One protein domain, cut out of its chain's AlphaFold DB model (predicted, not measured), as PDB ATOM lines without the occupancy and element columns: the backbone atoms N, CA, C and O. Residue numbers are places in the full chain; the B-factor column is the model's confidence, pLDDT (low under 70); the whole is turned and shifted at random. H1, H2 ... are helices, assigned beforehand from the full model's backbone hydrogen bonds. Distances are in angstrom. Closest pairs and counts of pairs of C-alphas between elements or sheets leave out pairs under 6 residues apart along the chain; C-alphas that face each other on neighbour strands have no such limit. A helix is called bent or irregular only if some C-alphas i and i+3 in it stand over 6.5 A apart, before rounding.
ATOM      1  N   GLY A 336      31.823  47.975-125.682       39.22
ATOM      2  CA  GLY A 336      30.886  49.034-125.284       39.22
ATOM      3  C   GLY A 336      29.527  48.945-125.991       39.22
ATOM      4  O   GLY A 336      28.508  49.290-125.397       39.22
ATOM      5  N   LEU A 337      29.490  48.429-127.225       42.84
ATOM      6  CA  LEU A 337      28.252  48.127-127.964       42.84
ATOM      7  C   LEU A 337      27.502  46.902-127.411       42.84
ATOM      8  O   LEU A 337      26.298  46.787-127.618       42.84
ATOM      9  N   SER A 338      28.179  46.017-126.672       48.84
ATOM     10  CA  SER A 338      27.602  44.794-126.087       48.84
ATOM     11  C   SER A 338      27.160  44.942-124.619       48.84
ATOM     12  O   SER A 338      27.005  43.945-123.916       48.84
ATOM     13  N   ASN A 339      26.918  46.174-124.141       50.78
ATOM     14  CA  ASN A 339      26.454  46.486-122.773       50.78
ATOM     15  C   ASN A 339      27.381  45.998-121.632       50.78
ATOM     16  O   ASN A 339      26.959  45.914-120.477       50.78
ATOM     17  N   VAL A 340      28.665  45.739-121.912       52.22
ATOM     18  CA  VAL A 340      29.661  45.236-120.937       52.22
ATOM     19  C   VAL A 340      30.021  46.275-119.858       52.22
ATOM     20  O   VAL A 340      30.417  45.919-118.748       52.22
ATOM     21  N   LEU A 341      29.849  47.570-120.144       55.12
ATOM     22  CA  LEU A 341      30.265  48.670-119.259       55.12
ATOM     23  C   LEU A 341      29.400  48.816-117.993       55.12
ATOM     24  O   LEU A 341      29.900  49.250-116.955       55.12
ATOM     25  N   LEU A 342      28.120  48.434-118.046       58.34
ATOM     26  CA  LEU A 342      27.178  48.627-116.934       58.34
ATOM     27  C   LEU A 342      27.444  47.640-115.773       58.34
ATOM     28  O   LEU A 342      27.562  48.092-114.630       58.34
ATOM     29  N   PRO A 343      27.690  46.338-116.031       62.75
ATOM     30  CA  PRO A 343      28.207  45.411-115.021       62.75
ATOM     31  C   PRO A 343      29.579  45.806-114.458       62.75
ATOM     32  O   PRO A 343      29.847  45.581-113.278       62.75
ATOM     33  N   GLN A 344      30.448  46.421-115.274       68.31
ATOM     34  CA  GLN A 344      31.764  46.868-114.810       68.31
ATOM     35  C   GLN A 344      31.662  48.061-113.853       68.31
ATOM     36  O   GLN A 344      32.268  48.044-112.782       68.31
ATOM     37  N   GLY A 345      30.852  49.068-114.190       68.19
ATOM     38  CA  GLY A 345      30.590  50.208-113.308       68.19
ATOM     39  C   GLY A 345      29.932  49.789-111.989       68.19
ATOM     40  O   GLY A 345      30.403  50.171-110.917       68.19
ATOM     41  N   ALA A 346      28.903  48.936-112.053       71.81
ATOM     42  CA  ALA A 346      28.228  48.400-110.869       71.81
ATOM     43  C   ALA A 346      29.181  47.589-109.978       71.81
ATOM     44  O   ALA A 346      29.167  47.731-108.756       71.81
ATOM     45  N   GLY A 347      30.060  46.787-110.583       75.81
ATOM     46  CA  GLY A 347      31.066  46.034-109.850       75.81
ATOM     47  C   GLY A 347      32.113  46.928-109.170       75.81
ATOM     48  O   GLY A 347      32.439  46.721-108.003       75.81
ATOM     49  N   ILE A 348      32.600  47.978-109.835       81.88
ATOM     50  CA  ILE A 348      33.534  48.933-109.213       81.88
ATOM     51  C   ILE A 348      32.880  49.645-108.015       81.88
ATOM     52  O   ILE A 348      33.512  49.776-106.966       81.88
ATOM     53  N   LEU A 349      31.612  50.052-108.134       83.56
ATOM     54  CA  LEU A 349      30.872  50.674-107.031       83.56
ATOM     55  C   LEU A 349      30.648  49.703-105.867       83.56
ATOM     56  O   LEU A 349      30.947  50.048-104.724       83.56
ATOM     57  N   ALA A 350      30.189  48.480-106.146       84.69
ATOM     58  CA  ALA A 350      29.997  47.449-105.127       84.69
ATOM     59  C   ALA A 350      31.303  47.154-104.375       84.69
ATOM     60  O   ALA A 350      31.312  47.068-103.149       84.69
ATOM     61  N   SER A 351      32.424  47.079-105.101       85.88
ATOM     62  CA  SER A 351      33.758  46.947-104.513       85.88
ATOM     63  C   SER A 351      34.073  48.079-103.530       85.88
ATOM     64  O   SER A 351      34.469  47.806-102.395       85.88
ATOM     65  N   GLY A 352      33.853  49.335-103.936       86.94
ATOM     66  CA  GLY A 352      34.074  50.500-103.077       86.94
ATOM     67  C   GLY A 352      33.239  50.457-101.796       86.94
ATOM     68  O   GLY A 352      33.765  50.722-100.716       86.94
ATOM     69  N   VAL A 353      31.971  50.046-101.895       89.62
ATOM     70  CA  VAL A 353      31.069  49.899-100.741       89.62
ATOM     71  C   VAL A 353      31.569  48.823 -99.777       89.62
ATOM     72  O   VAL A 353      31.667  49.080 -98.579       89.62
ATOM     73  N   PHE A 354      31.942  47.641-100.277       90.62
ATOM     74  CA  PHE A 354      32.489  46.566 -99.443       90.62
ATOM     75  C   PHE A 354      33.766  46.994 -98.707       90.62
ATOM     76  O   PHE A 354      33.905  46.737 -97.511       90.62
ATOM     77  N   ILE A 355      34.676  47.700 -99.385       89.31
ATOM     78  CA  ILE A 355      35.906  48.208 -98.763       89.31
ATOM     79  C   ILE A 355      35.576  49.243 -97.681       89.31
ATOM     80  O   ILE A 355      36.090  49.138 -96.567       89.31
ATOM     81  N   ALA A 356      34.694  50.204 -97.971       88.06
ATOM     82  CA  ALA A 356      34.299  51.237 -97.015       88.06
ATOM     83  C   ALA A 356      33.621  50.646 -95.767       88.06
ATOM     84  O   ALA A 356      33.969  51.016 -94.646       88.06
ATOM     85  N   LEU A 357      32.710  49.684 -95.950       89.25
ATOM     86  CA  LEU A 357      32.065  48.971 -94.845       89.25
ATOM     87  C   LEU A 357      33.078  48.184 -94.015       89.25
ATOM     88  O   LEU A 357      33.030  48.232 -92.791       89.25
ATOM     89  N   GLY A 358      34.016  47.485 -94.655       86.31
ATOM     90  CA  GLY A 358      35.045  46.741 -93.935       86.31
ATOM     91  C   GLY A 358      35.974  47.646 -93.120       86.31
ATOM     92  O   GLY A 358      36.274  47.327 -91.974       86.31
ATOM     93  N   ILE A 359      36.350  48.811 -93.659       84.81
ATOM     94  CA  ILE A 359      37.090  49.840 -92.913       84.81
ATOM     95  C   ILE A 359      36.267  50.312 -91.708       84.81
ATOM     96  O   ILE A 359      36.780  50.325 -90.590       84.81
ATOM     97  N   LEU A 360      34.986  50.634 -91.908       85.44
ATOM     98  CA  LEU A 360      34.090  51.049 -90.828       85.44
ATOM     99  C   LEU A 360      34.008  49.986 -89.719       85.44
ATOM    100  O   LEU A 360      34.142  50.326 -88.545       85.44
ATOM    101  N   PHE A 361      33.867  48.703 -90.073       82.50
ATOM    102  CA  PHE A 361      33.841  47.600 -89.105       82.50
ATOM    103  C   PHE A 361      35.119  47.532 -88.258       82.50
ATOM    104  O   PHE A 361      35.028  47.395 -87.039       82.50
ATOM    105  N   LEU A 362      36.295  47.689 -88.874       80.12
ATOM    106  CA  LEU A 362      37.583  47.636 -88.170       80.12
ATOM    107  C   LEU A 362      37.821  48.828 -87.226       80.12
ATOM    108  O   LEU A 362      38.604  48.699 -86.287       80.12
ATOM    109  N   PHE A 363      37.183  49.976 -87.477       80.69
ATOM    110  CA  PHE A 363      37.306  51.173 -86.634       80.69
ATOM    111  C   PHE A 363      36.249  51.256 -85.528       80.69
ATOM    112  O   PHE A 363      36.541  51.777 -84.454       80.69
ATOM    113  N   VAL A 364      35.029  50.776 -85.783       82.06
ATOM    114  CA  VAL A 364      33.900  50.903 -84.845       82.06
ATOM    115  C   VAL A 364      33.924  49.821 -83.766       82.06
ATOM    116  O   VAL A 364      33.544  50.084 -82.626       82.06
ATOM    117  N   PHE A 365      34.362  48.606 -84.099       80.81
ATOM    118  CA  PHE A 365      34.280  47.465 -83.191       80.81
ATOM    119  C   PHE A 365      35.638  47.114 -82.569       80.81
ATOM    120  O   PHE A 365      36.676  47.258 -83.217       80.81
ATOM    121  N   PRO A 366      35.652  46.604 -81.322       72.25
ATOM    122  CA  PRO A 366      36.887  46.200 -80.662       72.25
ATOM    123  C   PRO A 366      37.576  45.075 -81.441       72.25
ATOM    124  O   PRO A 366      36.917  44.162 -81.931       72.25
ATOM    125  N   LEU A 367      38.906  45.124 -81.533       75.88
ATOM    126  CA  LEU A 367      39.732  44.097 -82.175       75.88
ATOM    127  C   LEU A 367      40.451  43.245 -81.119       75.88
ATOM    128  O   LEU A 367      40.709  43.731 -80.015       75.88
ATOM    129  N   PRO A 368      40.789  41.978 -81.425       71.38
ATOM    130  CA  PRO A 368      41.498  41.123 -80.484       71.38
ATOM    131  C   PRO A 368      42.879  41.708 -80.150       71.38
ATOM    132  O   PRO A 368      43.677  42.011 -81.038       71.38
ATOM    133  N   PHE A 369      43.159  41.862 -78.854       63.22
ATOM    134  CA  PHE A 369      44.402  42.463 -78.359       63.22
ATOM    135  C   PHE A 369      45.621  41.540 -78.510       63.22
ATOM    136  O   PHE A 369      46.738  42.025 -78.696       63.22
ATOM    137  N   SER A 370      45.420  40.220 -78.479       64.31
ATOM    138  CA  SER A 370      46.476  39.216 -78.625       64.31
ATOM    139  C   SER A 370      46.378  38.469 -79.955       64.31
ATOM    140  O   SER A 370      45.294  38.236 -80.496       64.31
ATOM    141  N   ILE A 371      47.539  38.088 -80.493       63.91
ATOM    142  CA  ILE A 371      47.628  37.205 -81.656       63.91
ATOM    143  C   ILE A 371      47.303  35.794 -81.158       63.91
ATOM    144  O   ILE A 371      48.092  35.202 -80.429       63.91
ATOM    145  N   SER A 372      46.138  35.265 -81.528       71.06
ATOM    146  CA  SER A 372      45.734  33.892 -81.210       71.06
ATOM    147  C   SER A 372      45.821  32.997 -82.443       71.06
ATOM    148  O   SER A 372      45.685  33.475 -83.575       71.06
ATOM    149  N   GLY A 373      45.970  31.683 -82.247       70.56
ATOM    150  CA  GLY A 373      45.832  30.706 -83.334       70.56
ATOM    151  C   GLY A 373      44.514  30.869 -84.102       70.56
ATOM    152  O   GLY A 373      44.504  30.793 -85.328       70.56
ATOM    153  N   ALA A 374      43.425  31.228 -83.411       76.75
ATOM    154  CA  ALA A 374      42.140  31.524 -84.040       76.75
ATOM    155  C   ALA A 374      42.224  32.682 -85.050       76.75
ATOM    156  O   ALA A 374      41.667  32.568 -86.140       76.75
ATOM    157  N   SER A 375      42.973  33.751 -84.751       77.75
ATOM    158  CA  SER A 375      43.167  34.879 -85.678       77.75
ATOM    159  C   SER A 375      43.879  34.483 -86.977       77.75
ATOM    160  O   SER A 375      43.493  34.934 -88.054       77.75
ATOM    161  N   ALA A 376      44.870  33.588 -86.902       77.38
ATOM    162  CA  ALA A 376      45.582  33.084 -88.076       77.38
ATOM    163  C   ALA A 376      44.732  32.098 -88.896       77.38
ATOM    164  O   ALA A 376      44.753  32.135 -90.127       77.38
ATOM    165  N   ILE A 377      43.935  31.255 -88.227       82.12
ATOM    166  CA  ILE A 377      42.957  30.380 -88.892       82.12
ATOM    167  C   ILE A 377      41.906  31.227 -89.619       82.12
ATOM    168  O   ILE A 377      41.558  30.926 -90.759       82.12
ATOM    169  N   ALA A 378      41.444  32.317 -89.003       84.62
ATOM    170  CA  ALA A 378      40.518  33.235 -89.650       84.62
ATOM    171  C   ALA A 378      41.135  33.964 -90.844       84.62
ATOM    172  O   ALA A 378      40.467  34.072 -91.866       84.62
ATOM    173  N   TRP A 379      42.400  34.400 -90.763       86.06
ATOM    174  CA  TRP A 379      43.126  34.953 -91.915       86.06
ATOM    175  C   TRP A 379      43.083  33.987 -93.110       86.06
ATOM    176  O   TRP A 379      42.667  34.373 -94.207       86.06
ATOM    177  N   LEU A 380      43.438  32.711 -92.889       82.38
ATOM    178  CA  LEU A 380      43.395  31.665 -93.922       82.38
ATOM    179  C   LEU A 380      41.970  31.462 -94.458       82.38
ATOM    180  O   LEU A 380      41.763  31.440 -95.673       82.38
ATOM    181  N   GLY A 381      40.990  31.359 -93.557       84.50
ATOM    182  CA  GLY A 381      39.580  31.187 -93.902       84.50
ATOM    183  C   GLY A 381      39.047  32.324 -94.776       84.50
ATOM    184  O   GLY A 381      38.468  32.069 -95.832       84.50
ATOM    185  N   VAL A 382      39.316  33.581 -94.408       87.88
ATOM    186  CA  VAL A 382      38.924  34.761 -95.197       87.88
ATOM    187  C   VAL A 382      39.560  34.718 -96.586       87.88
ATOM    188  O   VAL A 382      38.862  34.934 -97.578       87.88
ATOM    189  N   CYS A 383      40.849  34.391 -96.693       84.38
ATOM    190  CA  CYS A 383      41.541  34.327 -97.982       84.38
ATOM    191  C   CYS A 383      40.964  33.262 -98.930       84.38
ATOM    192  O   CYS A 383      40.958  33.472-100.144       84.38
ATOM    193  N   LEU A 384      40.483  32.140 -98.385       83.25
ATOM    194  CA  LEU A 384      39.883  31.040 -99.145       83.25
ATOM    195  C   LEU A 384      38.436  31.329 -99.571       83.25
ATOM    196  O   LEU A 384      38.042  30.995-100.688       83.25
ATOM    197  N   VAL A 385      37.647  31.963 -98.700       87.31
ATOM    198  CA  VAL A 385      36.216  32.223 -98.931       87.31
ATOM    199  C   VAL A 385      35.976  33.465 -99.793       87.31
ATOM    200  O   VAL A 385      35.099  33.454-100.661       87.31
ATOM    201  N   SER A 386      36.744  34.540 -99.587       87.69
ATOM    202  CA  SER A 386      36.456  35.857-100.191       87.69
ATOM    203  C   SER A 386      36.344  35.835-101.719       87.69
ATOM    204  O   SER A 386      35.397  36.420-102.248       87.69
ATOM    205  N   PRO A 387      37.226  35.136-102.458       82.25
ATOM    206  CA  PRO A 387      37.109  35.052-103.911       82.25
ATOM    207  C   PRO A 387      35.821  34.358-104.398       82.25
ATOM    208  O   PRO A 387      35.271  34.745-105.430       82.25
ATOM    209  N   ALA A 388      35.313  33.362-103.662       81.00
ATOM    210  CA  ALA A 388      34.073  32.661-104.004       81.00
ATOM    211  C   ALA A 388      32.836  33.533-103.742       81.00
ATOM    212  O   ALA A 388      31.948  33.603-104.591       81.00
ATOM    213  N   ILE A 389      32.813  34.265-102.622       85.19
ATOM    214  CA  ILE A 389      31.737  35.226-102.338       85.19
ATOM    215  C   ILE A 389      31.753  36.367-103.362       85.19
ATOM    216  O   ILE A 389      30.711  36.705-103.913       85.19
ATOM    217  N   ALA A 390      32.926  36.918-103.690       83.56
ATOM    218  CA  ALA A 390      33.044  37.958-104.709       83.56
ATOM    219  C   ALA A 390      32.519  37.489-106.078       83.56
ATOM    220  O   ALA A 390      31.821  38.243-106.758       83.56
ATOM    221  N   ARG A 391      32.787  36.231-106.460       78.31
ATOM    222  CA  ARG A 391      32.211  35.611-107.662       78.31
ATOM    223  C   ARG A 391      30.688  35.516-107.583       78.31
ATOM    224  O   ARG A 391      30.029  35.863-108.556       78.31
ATOM    225  N   PHE A 392      30.138  35.067-106.457       80.69
ATOM    226  CA  PHE A 392      28.692  34.986-106.246       80.69
ATOM    227  C   PHE A 392      28.019  36.365-106.351       80.69
ATOM    228  O   PHE A 392      27.046  36.522-107.085       80.69
ATOM    229  N   CYS A 393      28.581  37.392-105.704       81.62
ATOM    230  CA  CYS A 393      28.100  38.771-105.820       81.62
ATOM    231  C   CYS A 393      28.126  39.268-107.271       81.62
ATOM    232  O   CYS A 393      27.200  39.938-107.721       81.62
ATOM    233  N   LEU A 394      29.170  38.919-108.021       76.25
ATOM    234  CA  LEU A 394      29.299  39.309-109.419       76.25
ATOM    235  C   LEU A 394      28.314  38.545-110.320       76.25
ATOM    236  O   LEU A 394      27.731  39.144-111.217       76.25
ATOM    237  N   GLN A 395      28.037  37.269-110.037       75.00
ATOM    238  CA  GLN A 395      26.995  36.489-110.714       75.00
ATOM    239  C   GLN A 395      25.582  37.036-110.461       75.00
ATOM    240  O   GLN A 395      24.739  36.941-111.346       75.00
ATOM    241  N   MET A 396      25.314  37.656-109.310       74.19
ATOM    242  CA  MET A 396      24.026  38.325-109.071       74.19
ATOM    243  C   MET A 396      23.798  39.515-110.014       74.19
ATOM    244  O   MET A 396      22.673  39.765-110.430       74.19
ATOM    245  N   VAL A 397      24.866  40.239-110.365       71.00
ATOM    246  CA  VAL A 397      24.805  41.412-111.257       71.00
ATOM    247  C   VAL A 397      24.959  41.012-112.729       71.00
ATOM    248  O   VAL A 397      24.364  41.623-113.612       71.00
ATOM    249  N   ALA A 398      25.759  39.985-113.005       67.56
ATOM    250  CA  ALA A 398      26.050  39.485-114.341       67.56
ATOM    251  C   ALA A 398      26.132  37.943-114.324       67.56
ATOM    252  O   ALA A 398      27.232  37.379-114.303       67.56
ATOM    253  N   PRO A 399      24.990  37.232-114.371       64.75
ATOM    254  CA  PRO A 399      24.917  35.778-114.150       64.75
ATOM    255  C   PRO A 399      25.693  34.943-115.173       64.75
ATOM    256  O   PRO A 399      26.136  33.834-114.874       64.75
ATOM    257  N   ASN A 400      25.927  35.500-116.360       59.75
ATOM    258  CA  ASN A 400      26.622  34.831-117.461       59.75
ATOM    259  C   ASN A 400      28.123  35.148-117.521       59.75
ATOM    260  O   ASN A 400      28.847  34.580-118.333       59.75
ATOM    261  N   SER A 401      28.603  36.046-116.664       57.31
ATOM    262  CA  SER A 401      29.958  36.582-116.764       57.31
ATOM    263  C   SER A 401      31.031  35.722-116.114       57.31
ATOM    264  O   SER A 401      32.191  36.027-116.290       57.31
ATOM    265  N   LEU A 402      30.678  34.696-115.337       58.31
ATOM    266  CA  LEU A 402      31.620  33.842-114.609       58.31
ATOM    267  C   LEU A 402      31.008  32.447-114.425       58.31
ATOM    268  O   LEU A 402      30.912  31.949-113.298       58.31
ATOM    269  N   GLN A 403      30.559  31.794-115.496       54.97
ATOM    270  CA  GLN A 403      30.200  30.375-115.412       54.97
ATOM    271  C   GLN A 403      31.486  29.540-115.408       54.97
ATOM    272  O   GLN A 403      32.380  29.702-116.235       54.97
ATOM    273  N   SER A 404      31.651  28.731-114.361       47.59
ATOM    274  CA  SER A 404      32.754  27.777-114.259       47.59
ATOM    275  C   SER A 404      32.380  26.589-115.129       47.59
ATOM    276  O   SER A 404      31.940  25.568-114.609       47.59
ATOM    277  N   ASP A 405      32.591  26.692-116.436       42.31
ATOM    278  CA  ASP A 405      32.525  25.537-117.334       42.31
ATOM    279  C   ASP A 405      33.778  24.657-117.169       42.31
ATOM    280  O   ASP A 405      34.406  24.239-118.136       42.31
ATOM    281  N   ARG A 406      34.163  24.343-115.924       44.56
ATOM    282  CA  ARG A 406      35.034  23.199-115.629       44.56
ATOM    283  C   ARG A 406      34.148  22.006-115.257       44.56
ATOM    284  O   ARG A 406      33.979  21.741-114.070       44.56
ATOM    285  N   PRO A 407      33.634  21.234-116.234       43.03
ATOM    286  CA  PRO A 407      32.927  19.978-115.978       43.03
ATOM    287  C   PRO A 407      33.838  18.861-115.422       43.03
ATOM    288  O   PRO A 407      33.367  17.750-115.214       43.03
ATOM    289  N   TYR A 408      35.127  19.141-115.182       42.31
ATOM    290  CA  TYR A 408      36.160  18.169-114.799       42.31
ATOM    291  C   TYR A 408      36.732  18.346-113.386       42.31
ATOM    292  O   TYR A 408      37.737  17.716-113.057       42.31
ATOM    293  N   TYR A 409      36.128  19.168-112.522       47.41
ATOM    294  CA  TYR A 409      36.346  18.933-111.094       47.41
ATOM    295  C   TYR A 409      35.607  17.643-110.743       47.41
ATOM    296  O   TYR A 409      34.376  17.616-110.748       47.41
ATOM    297  N   ASP A 410      36.363  16.569-110.508       45.56
ATOM    298  CA  ASP A 410      35.816  15.321-109.984       45.56
ATOM    299  C   ASP A 410      34.881  15.646-108.814       45.56
ATOM    300  O   ASP A 410      35.237  16.402-107.904       45.56
ATOM    301  N   LYS A 411      33.670  15.080-108.851       54.09
ATOM    302  CA  LYS A 411      32.568  15.330-107.900       54.09
ATOM    303  C   LYS A 411      32.910  15.007-106.431       54.09
ATOM    304  O   LYS A 411      32.048  15.127-105.570       54.09
ATOM    305  N   SER A 412      34.133  14.571-106.140       50.69
ATOM    306  CA  SER A 412      34.614  14.079-104.848       50.69
ATOM    307  C   SER A 412      35.609  15.012-104.141       50.69
ATOM    308  O   SER A 412      36.222  14.608-103.152       50.69
ATOM    309  N   HIS A 413      35.797  16.250-104.608       62.53
ATOM    310  CA  HIS A 413      36.735  17.197-103.996       62.53
ATOM    311  C   HIS A 413      36.036  18.328-103.237       62.53
ATOM    312  O   HIS A 413      35.185  19.016-103.797       62.53
ATOM    313  N   LEU A 414      36.456  18.547-101.982       63.25
ATOM    314  CA  LEU A 414      36.062  19.712-101.185       63.25
ATOM    315  C   LEU A 414      36.504  20.997-101.888       63.25
ATOM    316  O   LEU A 414      37.673  21.148-102.265       63.25
ATOM    317  N   GLN A 415      35.572  21.927-102.054       72.25
ATOM    318  CA  GLN A 415      35.851  23.213-102.673       72.25
ATOM    319  C   GLN A 415      36.591  24.123-101.678       72.25
ATOM    320  O   GLN A 415      36.310  24.100-100.479       72.25
ATOM    321  N   PRO A 416      37.525  24.980-102.131       75.31
ATOM    322  CA  PRO A 416      38.303  25.830-101.226       75.31
ATOM    323  C   PRO A 416      37.465  26.751-100.334       75.31
ATOM    324  O   PRO A 416      37.862  27.022 -99.203       75.31
ATOM    325  N   TRP A 417      36.282  27.179-100.790       79.50
ATOM    326  CA  TRP A 417      35.363  27.960 -99.962       79.50
ATOM    327  C   TRP A 417      34.727  27.126 -98.839       79.50
ATOM    328  O   TRP A 417      34.504  27.665 -97.763       79.50
ATOM    329  N   GLU A 418      34.490  25.825 -99.037       82.06
ATOM    330  CA  GLU A 418      33.965  24.925 -97.996       82.06
ATOM    331  C   GLU A 418      34.998  24.765 -96.878       82.06
ATOM    332  O   GLU A 418      34.680  24.911 -95.698       82.06
ATOM    333  N   ILE A 419      36.262  24.558 -97.263       82.25
ATOM    334  CA  ILE A 419      37.400  24.494 -96.336       82.25
ATOM    335  C   ILE A 419      37.553  25.827 -95.598       82.25
ATOM    336  O   ILE A 419      37.705  25.849 -94.377       82.25
ATOM    337  N   GLY A 420      37.478  26.945 -96.321       83.94
ATOM    338  CA  GLY A 420      37.587  28.272 -95.731       83.94
ATOM    339  C   GLY A 420      36.447  28.589 -94.756       83.94
ATOM    340  O   GLY A 420      36.704  29.110 -93.674       83.94
ATOM    341  N   MET A 421      35.206  28.210 -95.075       85.94
ATOM    342  CA  MET A 421      34.063  28.362 -94.168       85.94
ATOM    343  C   MET A 421      34.215  27.490 -92.923       85.94
ATOM    344  O   MET A 421      33.980  27.970 -91.814       85.94
ATOM    345  N   ALA A 422      34.671  26.243 -93.076       85.31
ATOM    346  CA  ALA A 422      34.982  25.377 -91.943       85.31
ATOM    347  C   ALA A 422      36.070  25.994 -91.047       85.31
ATOM    348  O   ALA A 422      35.914  26.018 -89.829       85.31
ATOM    349  N   MET A 423      37.128  26.570 -91.629       85.56
ATOM    350  CA  MET A 423      38.167  27.291 -90.883       85.56
ATOM    351  C   MET A 423      37.608  28.496 -90.120       85.56
ATOM    352  O   MET A 423      37.944  28.680 -88.952       85.56
ATOM    353  N   LEU A 424      36.727  29.292 -90.732       86.75
ATOM    354  CA  LEU A 424      36.072  30.410 -90.046       86.75
ATOM    355  C   LEU A 424      35.218  29.925 -88.868       86.75
ATOM    356  O   LEU A 424      35.320  30.488 -87.779       86.75
ATOM    357  N   LEU A 425      34.449  28.847 -89.039       85.56
ATOM    358  CA  LEU A 425      33.654  28.250 -87.961       85.56
ATOM    359  C   LEU A 425      34.529  27.711 -86.826       85.56
ATOM    360  O   LEU A 425      34.260  27.995 -85.662       85.56
ATOM    361  N   ILE A 426      35.612  27.004 -87.155       84.38
ATOM    362  CA  ILE A 426      36.594  26.515 -86.178       84.38
ATOM    363  C   ILE A 426      37.234  27.694 -85.433       84.38
ATOM    364  O   ILE A 426      37.358  27.651 -84.214       84.38
ATOM    365  N   SER A 427      37.591  28.774 -86.134       83.69
ATOM    366  CA  SER A 427      38.179  29.966 -85.514       83.69
ATOM    367  C   SER A 427      37.228  30.638 -84.519       83.69
ATOM    368  O   SER A 427      37.658  31.058 -83.442       83.69
ATOM    369  N   LEU A 428      35.930  30.683 -84.836       80.81
ATOM    370  CA  LEU A 428      34.898  31.199 -83.941       80.81
ATOM    371  C   LEU A 428      34.690  30.273 -82.744       80.81
ATOM    372  O   LEU A 428      34.584  30.763 -81.625       80.81
ATOM    373  N   PHE A 429      34.698  28.958 -82.964       79.94
ATOM    374  CA  PHE A 429      34.552  27.961 -81.907       79.94
ATOM    375  C   PHE A 429      35.715  28.012 -80.906       79.94
ATOM    376  O   PHE A 429      35.483  28.134 -79.708       79.94
ATOM    377  N   ILE A 430      36.961  28.033 -81.396       76.94
ATOM    378  CA  ILE A 430      38.169  28.171 -80.563       76.94
ATOM    379  C   ILE A 430      38.147  29.492 -79.782       76.94
ATOM    380  O   ILE A 430      38.566  29.548 -78.630       76.94
ATOM    381  N   SER A 431      37.638  30.570 -80.385       73.88
ATOM    382  CA  SER A 431      37.531  31.869 -79.705       73.88
ATOM    383  C   SER A 431      36.409  31.915 -78.655       73.88
ATOM    384  O   SER A 431      36.407  32.815 -77.814       73.88
ATOM    385  N   ALA A 432      35.454  30.981 -78.710       70.38
ATOM    386  CA  ALA A 432      34.262  30.943 -77.867       70.38
ATOM    387  C   ALA A 432      34.338  29.935 -76.703       70.38
ATOM    388  O   ALA A 432      33.405  29.896 -75.903       70.38
ATOM    389  N   GLU A 433      35.405  29.138 -76.569       64.94
ATOM    390  CA  GLU A 433      35.546  28.210 -75.437       64.94
ATOM    391  C   GLU A 433      35.584  28.956 -74.082       64.94
ATOM    392  O   GLU A 433      36.418  29.835 -73.841       64.94
ATOM    393  N   ILE A 434      34.668  28.589 -73.173       55.91
ATOM    394  CA  ILE A 434      34.619  29.041 -71.773       55.91
ATOM    395  C   ILE A 434      34.440  27.804 -70.870       55.91
ATOM    396  O   ILE A 434      33.495  27.045 -71.090       55.91
ATOM    397  N   PRO A 435      35.262  27.627 -69.817       54.00
ATOM    398  CA  PRO A 435      35.042  26.617 -68.787       54.00
ATOM    399  C   PRO A 435      34.172  27.082 -67.601       54.00
ATOM    400  O   PRO A 435      34.167  26.397 -66.588       54.00
ATOM    401  N   ASP A 436      33.412  28.186 -67.675       51.78
ATOM    402  CA  ASP A 436      32.668  28.670 -66.502       51.78
ATOM    403  C   ASP A 436      31.284  29.284 -66.757       51.78
ATOM    404  O   ASP A 436      31.006  29.950 -67.758       51.78
ATOM    405  N   ARG A 437      30.400  29.011 -65.789       51.06
ATOM    406  CA  ARG A 437      28.950  29.255 -65.763       51.06
ATOM    407  C   ARG A 437      28.606  30.752 -65.736       51.06
ATOM    408  O   ARG A 437      28.255  31.271 -64.690       51.06
ATOM    409  N   ASN A 438      28.708  31.444 -66.871       55.19
ATOM    410  CA  ASN A 438      27.953  32.669 -67.200       55.19
ATOM    411  C   ASN A 438      28.087  32.949 -68.708       55.19
ATOM    412  O   ASN A 438      28.913  33.732 -69.174       55.19
ATOM    413  N   THR A 439      27.292  32.225 -69.492       57.03
ATOM    414  CA  THR A 439      27.618  31.809 -70.865       57.03
ATOM    415  C   THR A 439      27.203  32.754 -71.988       57.03
ATOM    416  O   THR A 439      27.663  32.556 -73.100       57.03
ATOM    417  N   LEU A 440      26.369  33.775 -71.768       57.00
ATOM    418  CA  LEU A 440      25.854  34.604 -72.879       57.00
ATOM    419  C   LEU A 440      26.557  35.962 -73.002       57.00
ATOM    420  O   LEU A 440      27.018  36.332 -74.079       57.00
ATOM    421  N   GLN A 441      26.715  36.682 -71.891       56.75
ATOM    422  CA  GLN A 441      27.325  38.018 -71.883       56.75
ATOM    423  C   GLN A 441      28.857  37.963 -72.045       56.75
ATOM    424  O   GLN A 441      29.453  38.839 -72.670       56.75
ATOM    425  N   LEU A 442      29.488  36.893 -71.544       58.56
ATOM    426  CA  LEU A 442      30.929  36.643 -71.664       58.56
ATOM    427  C   LEU A 442      31.325  36.109 -73.054       58.56
ATOM    428  O   LEU A 442      32.431  36.340 -73.535       58.56
ATOM    429  N   LEU A 443      30.400  35.405 -73.708       59.44
ATOM    430  CA  LEU A 443      30.596  34.825 -75.034       59.44
ATOM    431  C   LEU A 443      30.441  35.904 -76.111       59.44
ATOM    432  O   LEU A 443      31.276  35.982 -77.005       59.44
ATOM    433  N   PHE A 444      29.485  36.830 -75.956       62.56
ATOM    434  CA  PHE A 444      29.409  38.024 -76.804       62.56
ATOM    435  C   PHE A 444      30.629  38.938 -76.647       62.56
ATOM    436  O   PHE A 444      31.157  39.401 -77.652       62.56
ATOM    437  N   SER A 445      31.138  39.169 -75.434       65.12
ATOM    438  CA  SER A 445      32.304  40.049 -75.249       65.12
ATOM    439  C   SER A 445      33.611  39.473 -75.813       65.12
ATOM    440  O   SER A 445      34.479  40.245 -76.221       65.12
ATOM    441  N   ARG A 446      33.751  38.139 -75.897       65.50
ATOM    442  CA  ARG A 446      34.933  37.464 -76.471       65.50
ATOM    443  C   ARG A 446      34.807  37.085 -77.947       65.50
ATOM    444  O   ARG A 446      35.802  37.155 -78.664       65.50
ATOM    445  N   ALA A 447      33.616  36.730 -78.423       71.38
ATOM    446  CA  ALA A 447      33.392  36.397 -79.830       71.38
ATOM    447  C   ALA A 447      33.246  37.646 -80.711       71.38
ATOM    448  O   ALA A 447      33.653  37.617 -81.872       71.38
ATOM    449  N   LEU A 448      32.715  38.757 -80.178       78.44
ATOM    450  CA  LEU A 448      32.500  39.992 -80.940       78.44
ATOM    451  C   LEU A 448      33.793  40.569 -81.544       78.44
ATOM    452  O   LEU A 448      33.755  40.925 -82.721       78.44
ATOM    453  N   PRO A 449      34.946  40.615 -80.843       80.44
ATOM    454  CA  PRO A 449      36.193  41.064 -81.454       80.44
ATOM    455  C   PRO A 449      36.661  40.186 -82.616       80.44
ATOM    456  O   PRO A 449      37.187  40.684 -83.611       80.44
ATOM    457  N   MET A 450      36.439  38.875 -82.517       82.31
ATOM    458  CA  MET A 450      36.807  37.927 -83.564       82.31
ATOM    459  C   MET A 450      35.868  38.019 -84.773       82.31
ATOM    460  O   MET A 450      36.321  38.028 -85.915       82.31
ATOM    461  N   LEU A 451      34.563  38.157 -84.529       83.25
ATOM    462  CA  LEU A 451      33.557  38.405 -85.561       83.25
ATOM    463  C   LEU A 451      33.782  39.744 -86.264       83.25
ATOM    464  O   LEU A 451      33.650  39.814 -87.481       83.25
ATOM    465  N   SER A 452      34.162  40.781 -85.516       83.62
ATOM    466  CA  SER A 452      34.555  42.082 -86.060       83.62
ATOM    467  C   SER A 452      35.756  41.950 -86.997       83.62
ATOM    468  O   SER A 452      35.698  42.404 -88.142       83.62
ATOM    469  N   LEU A 453      36.814  41.258 -86.554       84.56
ATOM    470  CA  LEU A 453      38.003  41.019 -87.369       84.56
ATOM    471  C   LEU A 453      37.659  40.239 -88.648       84.56
ATOM    472  O   LEU A 453      38.043  40.660 -89.737       84.56
ATOM    473  N   ILE A 454      36.908  39.135 -88.529       87.62
ATOM    474  CA  ILE A 454      36.469  38.332 -89.680       87.62
ATOM    475  C   ILE A 454      35.614  39.182 -90.623       87.62
ATOM    476  O   ILE A 454      35.885  39.216 -91.819       87.62
ATOM    477  N   GLY A 455      34.607  39.886 -90.104       87.00
ATOM    478  CA  GLY A 455      33.678  40.691 -90.897       87.00
ATOM    479  C   GLY A 455      34.366  41.846 -91.622       87.00
ATOM    480  O   GLY A 455      34.144  42.042 -92.816       87.00
ATOM    481  N   GLY A 456      35.248  42.580 -90.940       86.94
ATOM    482  CA  GLY A 456      36.036  43.657 -91.541       86.94
ATOM    483  C   GLY A 456      36.956  43.151 -92.654       86.94
ATOM    484  O   GLY A 456      36.966  43.696 -93.760       86.94
ATOM    485  N   TRP A 457      37.676  42.058 -92.396       89.25
ATOM    486  CA  TRP A 457      38.596  41.460 -93.364       89.25
ATOM    487  C   TRP A 457      37.883  40.860 -94.572       89.25
ATOM    488  O   TRP A 457      38.320  41.051 -95.710       89.25
ATOM    489  N   LEU A 458      36.781  40.151 -94.338       90.69
ATOM    490  CA  LEU A 458      35.980  39.518 -95.377       90.69
ATOM    491  C   LEU A 458      35.369  40.577 -96.298       90.69
ATOM    492  O   LEU A 458      35.486  40.449 -97.510       90.69
ATOM    493  N   ASN A 459      34.841  41.674 -95.748       90.81
ATOM    494  CA  ASN A 459      34.332  42.793 -96.542       90.81
ATOM    495  C   ASN A 459      35.419  43.424 -97.428       90.81
ATOM    496  O   ASN A 459      35.230  43.542 -98.639       90.81
ATOM    497  N   ILE A 460      36.588  43.759 -96.869       89.50
ATOM    498  CA  ILE A 460      37.691  44.330 -97.665       89.50
ATOM    499  C   ILE A 460      38.156  43.339 -98.739       89.50
ATOM    500  O   ILE A 460      38.304  43.713 -99.902       89.50
ATOM    501  N   SER A 461      38.345  42.069 -98.379       88.81
ATOM    502  CA  SER A 461      38.828  41.040 -99.306       88.81
ATOM    503  C   SER A 461      37.830  40.759-100.427       88.81
ATOM    504  O   SER A 461      38.240  40.667-101.581       88.81
ATOM    505  N   ILE A 462      36.525  40.693-100.133       89.19
ATOM    506  CA  ILE A 462      35.468  40.566-101.148       89.19
ATOM    507  C   ILE A 462      35.502  41.760-102.092       89.19
ATOM    508  O   ILE A 462      35.545  41.563-103.306       89.19
ATOM    509  N   GLY A 463      35.518  42.985-101.559       86.75
ATOM    510  CA  GLY A 463      35.536  44.195-102.377       86.75
ATOM    511  C   GLY A 463      36.742  44.228-103.315       86.75
ATOM    512  O   GLY A 463      36.608  44.491-104.510       86.75
ATOM    513  N   VAL A 464      37.919  43.870-102.808       87.00
ATOM    514  CA  VAL A 464      39.162  43.829-103.581       87.00
ATOM    515  C   VAL A 464      39.164  42.706-104.629       87.00
ATOM    516  O   VAL A 464      39.564  42.937-105.775       87.00
ATOM    517  N   CYS A 465      38.663  41.513-104.296       84.12
ATOM    518  CA  CYS A 465      38.484  40.425-105.259       84.12
ATOM    519  C   CYS A 465      37.483  40.796-106.358       84.12
ATOM    520  O   CYS A 465      37.740  40.531-107.530       84.12
ATOM    521  N   LEU A 466      36.379  41.456-106.007       81.94
ATOM    522  CA  LEU A 466      35.360  41.892-106.956       81.94
ATOM    523  C   LEU A 466      35.932  42.924-107.940       81.94
ATOM    524  O   LEU A 466      35.754  42.777-109.147       81.94
ATOM    525  N   LEU A 467      36.722  43.890-107.455       82.56
ATOM    526  CA  LEU A 467      37.454  44.826-108.317       82.56
ATOM    527  C   LEU A 467      38.406  44.101-109.275       82.56
ATOM    528  O   LEU A 467      38.519  44.465-110.448       82.56
ATOM    529  N   ALA A 468      39.111  43.083-108.774       77.75
ATOM    530  CA  ALA A 468      40.034  42.290-109.573       77.75
ATOM    531  C   ALA A 468      39.305  41.481-110.657       77.75
ATOM    532  O   ALA A 468      39.794  41.444-111.787       77.75
ATOM    533  N   PHE A 469      38.143  40.895-110.349       75.44
ATOM    534  CA  PHE A 469      37.312  40.190-111.327       75.44
ATOM    535  C   PHE A 469      36.803  41.139-112.405       75.44
ATOM    536  O   PHE A 469      37.085  40.929-113.579       75.44
ATOM    537  N   VAL A 470      36.153  42.234-112.016       73.62
ATOM    538  CA  VAL A 470      35.549  43.204-112.942       73.62
ATOM    539  C   VAL A 470      36.561  43.786-113.932       73.62
ATOM    540  O   VAL A 470      36.241  43.985-115.101       73.62
ATOM    541  N   ARG A 471      37.801  44.025-113.488       70.38
ATOM    542  CA  ARG A 471      38.884  44.524-114.352       70.38
ATOM    543  C   ARG A 471      39.460  43.475-115.303       70.38
ATOM    544  O   ARG A 471      40.179  43.848-116.224       70.38
ATOM    545  N   ARG A 472      39.252  42.183-115.040       64.44
ATOM    546  CA  ARG A 472      39.934  41.087-115.752       64.44
ATOM    547  C   ARG A 472      38.999  40.231-116.583       64.44
ATOM    548  O   ARG A 472      39.460  39.665-117.562       64.44
ATOM    549  N   THR A 473      37.723  40.138-116.231       61.94
ATOM    550  CA  THR A 473      36.754  39.360-116.997       61.94
ATOM    551  C   THR A 473      35.924  40.259-117.904       61.94
ATOM    552  O   THR A 473      35.313  41.207-117.405       61.94
ATOM    553  N   PRO A 474      35.844  39.966-119.214       55.91
ATOM    554  CA  PRO A 474      34.839  40.590-120.061       55.91
ATOM    555  C   PRO A 474      33.458  40.148-119.559       55.91
ATOM    556  O   PRO A 474      33.109  38.971-119.623       55.91
ATOM    557  N   LEU A 475      32.691  41.080-118.990       51.66
ATOM    558  CA  LEU A 475      31.367  40.800-118.436       51.66
ATOM    559  C   LEU A 475      30.356  40.724-119.585       51.66
ATOM    560  O   LEU A 475      29.709  41.708-119.927       51.66
ATOM    561  N   TRP A 476      30.257  39.556-120.218       45.88
ATOM    562  CA  TRP A 476      29.325  39.320-121.319       45.88
ATOM    563  C   TRP A 476      27.897  39.141-120.780       45.88
ATOM    564  O   TRP A 476      27.626  38.220-120.006       45.88
ATOM    565  N   HIS A 477      26.953  39.969-121.234       39.72
ATOM    566  CA  HIS A 477      25.526  39.704-121.053       39.72
ATOM    567  C   HIS A 477      25.010  38.931-122.269       39.72
ATOM    568  O   HIS A 477      24.888  39.480-123.361       39.72
ATOM    569  N   LYS A 478      24.757  37.622-122.131       40.94
ATOM    570  CA  LYS A 478      24.102  36.868-123.207       40.94
ATOM    571  C   LYS A 478      22.650  37.321-123.270       40.94
ATOM    572  O   LYS A 478      21.855  36.983-122.400       40.94
ATOM    573  N   SER A 479      22.343  38.130-124.265       31.66
ATOM    574  CA  SER A 479      20.999  38.298-124.803       31.66
ATOM    575  C   SER A 479      21.065  38.115-126.318       31.66
ATOM    576  O   SER A 479      20.643  39.000-127.049       31.66
ATOM    577  N   TYR A 480      21.678  37.012-126.761       32.28
ATOM    578  CA  TYR A 480      21.531  36.428-128.096       32.28
ATOM    579  C   TYR A 480      21.710  34.917-127.996       32.28
ATOM    580  O   TYR A 480      22.757  34.486-127.447       32.28
TER     581      TYR A 480
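This is residues 336 to 480 of the 480 residues of an uncharacterized protein of Pseudanabaena sp (UniProt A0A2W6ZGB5). Look for an elongated bundle of roughly lengthwise helices: the long H4 runs through the middle, H1 packs along one side of it, and the bent helix H2 and H3 lie on the other side. The second arm of H2, H2b, crosses H4 steeply, and residues 404 to 414 stick out as part of a large loop between H2 and H3. The printed part has 145 residues with four named helices, in the order H1, H2, H3, H4, and no named strand; the class is all helix. It is loose, with a radius of gyration of the C-alphas of 18.3 A, and spans 63 by 39 by 23 A.

Begin with H4, residues 441 to 472, which has a kink of 34 degrees near residue 448; it is neither bent nor irregular, but only just: C-alphas 446 and 449 are 6.3 A apart. H1, residues 341 to 364, touches H4 at a shallow tilt of 25 degrees, opposite ways; their closest C-alphas, of Ser 351 and Gly 463, are 3.9 A apart. H2, residues 373 to 397, was assigned as one helix by its hydrogen bonds but is bent, with C-alphas 384 and 387 6.8 A apart; its arms H2a, residues 373 to 384, and H2b, residues 387 to 397, stand at a steep tilt of 42 degrees. H2a, H3, residues 416 to 432, and H4 form an up-and-down bundle, each running against the one before it. H2a and H3 touch, closest at the C-alphas of Gly 381 and Gly 420, 4.0 A. H3 and H4 form a helical hairpin, closest at the C-alphas of Ala 432 and Ala 447, 5.9 A; H4 touches H3 with residues 443 to 454 alone. With residues 461 to 469 alone H4 touches H2b, at a steep tilt of 64 degrees, closest at the C-alphas of Ala 390 and Ile 462, 5.0 A. H1 is apart from H3 and from H2a. Every O i to N i+4 pair is within hydrogen-bond range in H1, H2a and H3; in H2b it is 6 of 7 and in H4 26 of 28.

Find C-alpha 441 at (27.325, 38.018, -71.883); from there H4 runs 45.7 A to C-alpha 472 at (39.934, 41.087, -115.752). H1 begins at C-alpha 341, (30.265, 48.670, -119.259), and measures 34.7 A. H3 measures 24.3 A, H2a 16.9 A and H2b 15.7 A.

The C-alphas farthest apart, of Leu 337 and Arg 437, are 65.0 A apart. The printed part has no cut and ends at the chain's last residue, Tyr 480. The link from H2 to H3, 18 residues, is long. Residues 404 to 414 and 435 to 441 stand free, of which 441 belongs to H4. The mean pLDDT of the printed part is 71.8; 53 residues are under 70, among them 398 to 414 and 472 to 480.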